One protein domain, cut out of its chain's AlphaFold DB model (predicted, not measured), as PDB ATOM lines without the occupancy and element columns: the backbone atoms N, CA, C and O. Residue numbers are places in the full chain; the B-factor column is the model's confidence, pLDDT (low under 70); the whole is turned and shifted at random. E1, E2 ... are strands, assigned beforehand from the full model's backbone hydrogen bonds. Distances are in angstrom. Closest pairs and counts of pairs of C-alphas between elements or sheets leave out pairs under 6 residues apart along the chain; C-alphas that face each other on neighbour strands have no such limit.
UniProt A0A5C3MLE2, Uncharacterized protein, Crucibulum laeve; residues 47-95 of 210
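This is residues 47 to 95 of the 210 residues of an uncharacterized protein of Crucibulum laeve (UniProt A0A5C3MLE2). Two small lobes lie end to end: a three-stranded sheet of E3, E5 and E4 with a long loop, residues 66 to 80, between E3 and E4, and a separate two-stranded hairpin of E1 and E2. E2 runs on into E3 and so joins the lobes. The printed part has 49 residues with five named strands, E1 to E5 along the chain, and no named helix; it is all strand. Both sheets are antiparallel, the larger in the order E3, E5, E4. The whole is loose, with a radius of gyration of the C-alphas of 13.9 A, and only just elongated, spanning 43 by 21 by 13 A.

E5, residues 88 to 94, is the inner strand of the larger sheet. It forms a hairpin with edge strand E4, residues 81 to 85, antiparallel at 143 degrees; N 83 and O 90 are 2.9 A apart, within hydrogen-bond range. The other edge strand, E3, residues 63 to 65, is antiparallel to E5 at 132 degrees, with N 93 and O 64 2.8 A apart, within hydrogen-bond range. The pairing is staggered: E5 pairs with E4 over residues 88 to 92 and with E3 over 92 to 94. E2, residues 54 to 60, runs on into E3 at 22 degrees across a break of 2 residues. E2 and E1, residues 47 to 51, form an antiparallel hairpin at 155 degrees, with N 56 and O 49 2.7 A apart, within hydrogen-bond range. E1 is apart from E3, E4 and E5.

E5 is 18.1 A long and ends at C-alpha 94 (7.474, 23.811, -31.844). E4 is 13.2 A long and E3 6.0 A. E2 is 18.4 A long; E1, 11.8 A, begins at C-alpha 47 (19.289, 24.368, -33.496).

The C-alphas farthest apart, those of Gly 53 and Pro 71, are 43.4 A apart. The printed part has no cut. The link from E3 to E4 is long; the other three are tight. Mean pLDDT of the printed part is 79.1; residues 62 to 67, 79 and 94 to 95 are under 70.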
ATOM      1  N   ALA A  47      19.010  22.968 -33.811       82.81
ATOM      2  CA  ALA A  47      19.289  24.368 -33.496       82.81
ATOM      3  C   ALA A  47      20.531  24.499 -32.602       82.81
ATOM      4  O   ALA A  47      20.761  23.632 -31.753       82.81
ATOM      5  N   PRO A  48      21.338  25.565 -32.770       84.38
ATOM      6  CA  PRO A  48      22.501  25.791 -31.929       84.38
ATOM      7  C   PRO A  48      22.040  26.148 -30.517       84.38
ATOM      8  O   PRO A  48      21.169  26.998 -30.333       84.38
ATOM      9  N   THR A  49      22.631  25.506 -29.521       83.06
ATOM     10  CA  THR A  49      22.405  25.847 -28.112       83.06
ATOM     11  C   THR A  49      23.300  27.014 -27.688       83.06
ATOM     12  O   THR A  49      24.316  27.270 -28.326       83.06
ATOM     13  N   GLY A  50      22.946  27.747 -26.629       85.00
ATOM     14  CA  GLY A  50      23.743  28.871 -26.108       85.00
ATOM     15  C   GLY A  50      23.239  30.262 -26.512       85.00
ATOM     16  O   GLY A  50      22.095  30.423 -26.938       85.00
ATOM     17  N   SER A  51      24.086  31.274 -26.321       81.12
ATOM     18  CA  SER A  51      23.771  32.700 -26.492       81.12
ATOM     19  C   SER A  51      24.930  33.456 -27.149       81.12
ATOM     20  O   SER A  51      26.010  32.897 -27.337       81.12
ATOM     21  N   GLU A  52      24.737  34.733 -27.504       82.75
ATOM     22  CA  GLU A  52      25.822  35.560 -28.054       82.75
ATOM     23  C   GLU A  52      27.061  35.530 -27.148       82.75
ATOM     24  O   GLU A  52      26.961  35.633 -25.926       82.75
ATOM     25  N   GLY A  53      28.229  35.306 -27.755       85.19
ATOM     26  CA  GLY A  53      29.495  35.111 -27.048       85.19
ATOM     27  C   GLY A  53      29.755  33.689 -26.536       85.19
ATOM     28  O   GLY A  53      30.894  33.394 -26.186       85.19
ATOM     29  N   CYS A  54      28.761  32.791 -26.521       88.50
ATOM     30  CA  CYS A  54      28.944  31.404 -26.094       88.50
ATOM     31  C   CYS A  54      27.898  30.442 -26.680       88.50
ATOM     32  O   CYS A  54      26.844  30.187 -26.095       88.50
ATOM     33  N   TRP A  55      28.218  29.869 -27.835       92.06
ATOM     34  CA  TRP A  55      27.397  28.895 -28.545       92.06
ATOM     35  C   TRP A  55      27.870  27.471 -28.268       92.06
ATOM     36  O   TRP A  55      29.057  27.161 -28.359       92.06
ATOM     37  N   GLY A  56      26.929  26.599 -27.937       86.88
ATOM     38  CA  GLY A  56      27.112  25.161 -27.861       86.88
ATOM     39  C   GLY A  56      26.829  24.472 -29.196       86.88
ATOM     40  O   GLY A  56      26.711  25.090 -30.256       86.88
ATOM     41  N   CYS A  57      26.722  23.151 -29.142       88.69
ATOM     42  CA  CYS A  57      26.401  22.335 -30.305       88.69
ATOM     43  C   CYS A  57      24.970  22.533 -30.813       88.69
ATOM     44  O   CYS A  57      24.076  22.970 -30.083       88.69
ATOM     45  N   CYS A  58      24.752  22.069 -32.041       87.81
ATOM     46  CA  CYS A  58      23.430  21.798 -32.580       87.81
ATOM     47  C   CYS A  58      22.758  20.665 -31.793       87.81
ATOM     48  O   CYS A  58      23.334  19.589 -31.639       87.81
ATOM     49  N   GLN A  59      21.553  20.911 -31.285       78.31
ATOM     50  CA  GLN A  59      20.710  19.891 -30.668       78.31
ATOM     51  C   GLN A  59      19.413  19.718 -31.465       78.31
ATOM     52  O   GLN A  59      18.943  20.693 -32.060       78.31
ATOM     53  N   PRO A  60      18.825  18.507 -31.495       73.25
ATOM     54  CA  PRO A  60      17.524  18.284 -32.112       73.25
ATOM     55  C   PRO A  60      16.479  19.202 -31.485       73.25
ATOM     56  O   PRO A  60      16.349  19.264 -30.262       73.25
ATOM     57  N   VAL A  61      15.717  19.902 -32.321       72.12
ATOM     58  CA  VAL A  61      14.589  20.702 -31.843       72.12
ATOM     59  C   VAL A  61      13.439  19.729 -31.603       72.12
ATOM     60  O   VAL A  61      12.790  19.304 -32.556       72.12
ATOM     61  N   ALA A  62      13.232  19.312 -30.350       55.31
ATOM     62  CA  ALA A  62      12.144  18.408 -29.979       55.31
ATOM     63  C   ALA A  62      10.795  19.039 -30.367       55.31
ATOM     64  O   ALA A  62      10.267  19.912 -29.686       55.31
ATOM     65  N   THR A  63      10.271  18.637 -31.521       55.38
ATOM     66  CA  THR A  63       9.018  19.128 -32.093       55.38
ATOM     67  C   THR A  63       7.940  18.124 -31.727       55.38
ATOM     68  O   THR A  63       8.012  16.960 -32.119       55.38
ATOM     69  N   VAL A  64       6.952  18.547 -30.942       61.53
ATOM     70  CA  VAL A  64       5.839  17.672 -30.576       61.53
ATOM     71  C   VAL A  64       4.828  17.717 -31.710       61.53
ATOM     72  O   VAL A  64       4.118  18.700 -31.920       61.53
ATOM     73  N   CYS A  65       4.816  16.650 -32.505       68.38
ATOM     74  CA  CYS A  65       3.909  16.494 -33.631       68.38
ATOM     75  C   CYS A  65       2.614  15.808 -33.211       68.38
ATOM     76  O   CYS A  65       2.626  14.822 -32.476       68.38
ATOM     77  N   THR A  66       1.487  16.299 -33.726       60.91
ATOM     78  CA  THR A  66       0.241  15.528 -33.679       60.91
ATOM     79  C   THR A  66       0.453  14.222 -34.447       60.91
ATOM     80  O   THR A  66       0.873  14.240 -35.602       60.91
ATOM     81  N   ALA A  67       0.189  13.079 -33.808       57.94
ATOM     82  CA  ALA A  67       0.517  11.740 -34.319       57.94
ATOM     83  C   ALA A  67      -0.346  11.270 -35.516       57.94
ATOM     84  O   ALA A  67      -0.458  10.076 -35.780       57.94
ATOM     85  N   VAL A  68      -0.992  12.189 -36.238       76.81
ATOM     86  CA  VAL A  68      -1.877  11.864 -37.360       76.81
ATOM     87  C   VAL A  68      -1.079  11.917 -38.659       76.81
ATOM     88  O   VAL A  68      -0.775  13.002 -39.143       76.81
ATOM     89  N   CYS A  69      -0.782  10.751 -39.241       80.69
ATOM     90  CA  CYS A  69      -0.193  10.644 -40.576       80.69
ATOM     91  C   CYS A  69      -1.225  10.966 -41.664       80.69
ATOM     92  O   CYS A  69      -2.213  10.250 -41.822       80.69
ATOM     93  N   ARG A  70      -0.966  12.003 -42.463       84.25
ATOM     94  CA  ARG A  70      -1.714  12.303 -43.693       84.25
ATOM     95  C   ARG A  70      -0.848  12.073 -44.932       84.25
ATOM     96  O   ARG A  70       0.319  12.450 -44.913       84.25
ATOM     97  N   PRO A  71      -1.398  11.553 -46.042       87.56
ATOM     98  CA  PRO A  71      -0.622  11.360 -47.269       87.56
ATOM     99  C   PRO A  71      -0.185  12.688 -47.912       87.56
ATOM    100  O   PRO A  71       0.789  12.721 -48.657       87.56
ATOM    101  N   VAL A  72      -0.867  13.793 -47.586       91.62
ATOM    102  CA  VAL A  72      -0.614  15.132 -48.136       91.62
ATOM    103  C   VAL A  72      -0.324  16.123 -47.008       91.62
ATOM    104  O   VAL A  72      -0.981  16.082 -45.964       91.62
ATOM    105  N   LYS A  73       0.648  17.019 -47.234       90.69
ATOM    106  CA  LYS A  73       1.047  18.079 -46.299       90.69
ATOM    107  C   LYS A  73      -0.158  18.967 -45.951       90.69
ATOM    108  O   LYS A  73      -0.693  19.616 -46.850       90.69
ATOM    109  N   PRO A  74      -0.593  19.015 -44.681       85.56
ATOM    110  CA  PRO A  74      -1.739  19.822 -44.292       85.56
ATOM    111  C   PRO A  74      -1.361  21.299 -44.134       85.56
ATOM    112  O   PRO A  74      -0.208  21.643 -43.869       85.56
ATOM    113  N   ILE A  75      -2.364  22.169 -44.232       90.56
ATOM    114  CA  ILE A  75      -2.272  23.553 -43.755       90.56
ATOM    115  C   ILE A  75      -2.516  23.520 -42.246       90.56
ATOM    116  O   ILE A  75      -3.548  23.017 -41.799       90.56
ATOM    117  N   CYS A  76      -1.557  24.016 -41.467       85.88
ATOM    118  CA  CYS A  76      -1.629  23.994 -40.011       85.88
ATOM    119  C   CYS A  76      -2.172  25.320 -39.450       85.88
ATOM    120  O   CYS A  76      -1.940  26.373 -40.045       85.88
ATOM    121  N   PRO A  77      -2.893  25.281 -38.316       79.44
ATOM    122  CA  PRO A  77      -3.391  26.483 -37.650       79.44
ATOM    123  C   PRO A  77      -2.242  27.340 -37.091       79.44
ATOM    124  O   PRO A  77      -1.128  26.854 -36.894       79.44
ATOM    125  N   SER A  78      -2.515  28.620 -36.817       71.19
ATOM    126  CA  SER A  78      -1.527  29.590 -36.324       71.19
ATOM    127  C   SER A  78      -0.719  29.057 -35.135       71.19
ATOM    128  O   SER A  78      -1.285  28.608 -34.141       71.19
ATOM    129  N   GLY A  79       0.612  29.113 -35.244       69.44
ATOM    130  CA  GLY A  79       1.544  28.599 -34.230       69.44
ATOM    131  C   GLY A  79       1.992  27.145 -34.434       69.44
ATOM    132  O   GLY A  79       2.898  26.699 -33.739       69.44
ATOM    133  N   TYR A  80       1.423  26.428 -35.405       79.06
ATOM    134  CA  TYR A  80       1.846  25.082 -35.794       79.06
ATOM    135  C   TYR A  80       2.544  25.108 -37.155       79.06
ATOM    136  O   TYR A  80       2.201  25.898 -38.035       79.06
ATOM    137  N   THR A  81       3.492  24.201 -37.365       80.88
ATOM    138  CA  THR A  81       4.166  24.001 -38.652       80.88
ATOM    139  C   THR A  81       3.928  22.581 -39.154       80.88
ATOM    140  O   THR A  81       3.882  21.635 -38.374       80.88
ATOM    141  N   ALA A  82       3.732  22.402 -40.461       84.81
ATOM    142  CA  ALA A  82       3.576  21.065 -41.026       84.81
ATOM    143  C   ALA A  82       4.924  20.329 -40.997       84.81
ATOM    144  O   ALA A  82       5.882  20.776 -41.632       84.81
ATOM    145  N   GLY A  83       4.989  19.208 -40.282       82.31
ATOM    146  CA  GLY A  83       6.156  18.331 -40.200       82.31
ATOM    147  C   GLY A  83       5.809  16.904 -40.624       82.31
ATOM    148  O   GLY A  83       4.661  16.476 -40.525       82.31
ATOM    149  N   GLY A  84       6.784  16.170 -41.156       82.94
ATOM    150  CA  GLY A  84       6.588  14.810 -41.663       82.94
ATOM    151  C   GLY A  84       7.370  14.535 -42.946       82.94
ATOM    152  O   GLY A  84       8.228  15.323 -43.340       82.94
ATOM    153  N   SER A  85       7.066  13.404 -43.580       78.81
ATOM    154  CA  SER A  85       7.684  12.929 -44.828       78.81
ATOM    155  C   SER A  85       6.610  12.472 -45.825       78.81
ATOM    156  O   SER A  85       5.436  12.375 -45.469       78.81
ATOM    157  N   GLU A  86       6.972  12.254 -47.095       79.88
ATOM    158  CA  GLU A  86       6.012  11.838 -48.130       79.88
ATOM    159  C   GLU A  86       5.233  10.585 -47.702       79.88
ATOM    160  O   GLU A  86       5.812   9.586 -47.283       79.88
ATOM    161  N   GLY A  87       3.900  10.664 -47.757       80.81
ATOM    162  CA  GLY A  87       3.011   9.609 -47.263       80.81
ATOM    163  C   GLY A  87       2.617   9.717 -45.781       80.81
ATOM    164  O   GLY A  87       1.646   9.079 -45.383       80.81
ATOM    165  N   CYS A  88       3.281  10.551 -44.971       81.19
ATOM    166  CA  CYS A  88       2.892  10.814 -43.582       81.19
ATOM    167  C   CYS A  88       3.289  12.230 -43.114       81.19
ATOM    168  O   CYS A  88       4.419  12.493 -42.695       81.19
ATOM    169  N   TRP A  89       2.309  13.131 -43.124       86.38
ATOM    170  CA  TRP A  89       2.398  14.518 -42.671       86.38
ATOM    171  C   TRP A  89       1.490  14.785 -41.472       86.38
ATOM    172  O   TRP A  89       0.341  14.350 -41.473       86.38
ATOM    173  N   GLY A  90       1.968  15.578 -40.514       84.94
ATOM    174  CA  GLY A  90       1.213  16.051 -39.356       84.94
ATOM    175  C   GLY A  90       1.504  17.522 -39.042       84.94
ATOM    176  O   GLY A  90       2.447  18.117 -39.561       84.94
ATOM    177  N   CYS A  91       0.680  18.138 -38.195       88.00
ATOM    178  CA  CYS A  91       0.970  19.474 -37.677       88.00
ATOM    179  C   CYS A  91       1.785  19.348 -36.395       88.00
ATOM    180  O   CYS A  91       1.370  18.679 -35.445       88.00
ATOM    181  N   CYS A  92       2.946  19.984 -36.377       82.25
ATOM    182  CA  CYS A  92       3.864  19.986 -35.260       82.25
ATOM    183  C   CYS A  92       3.806  21.311 -34.529       82.25
ATOM    184  O   CYS A  92       3.814  22.384 -35.135       82.25
ATOM    185  N   PHE A  93       3.742  21.212 -33.210       74.88
ATOM    186  CA  PHE A  93       3.974  22.345 -32.352       74.88
ATOM    187  C   PHE A  93       5.485  22.428 -32.089       74.88
ATOM    188  O   PHE A  93       6.098  21.431 -31.685       74.88
ATOM    189  N   PRO A  94       6.127  23.575 -32.342       61.00
ATOM    190  CA  PRO A  94       7.474  23.811 -31.844       61.00
ATOM    191  C   PRO A  94       7.386  23.912 -30.314       61.00
ATOM    192  O   PRO A  94       6.929  24.922 -29.788       61.00
ATOM    193  N   GLU A  95       7.729  22.853 -29.578       63.84
ATOM    194  CA  GLU A  95       7.589  22.840 -28.116       63.84
ATOM    195  C   GLU A  95       8.882  23.225 -27.365       63.84
ATOM    196  O   GLU A  95       9.974  23.089 -27.923       63.84
TER     197      GLU A  95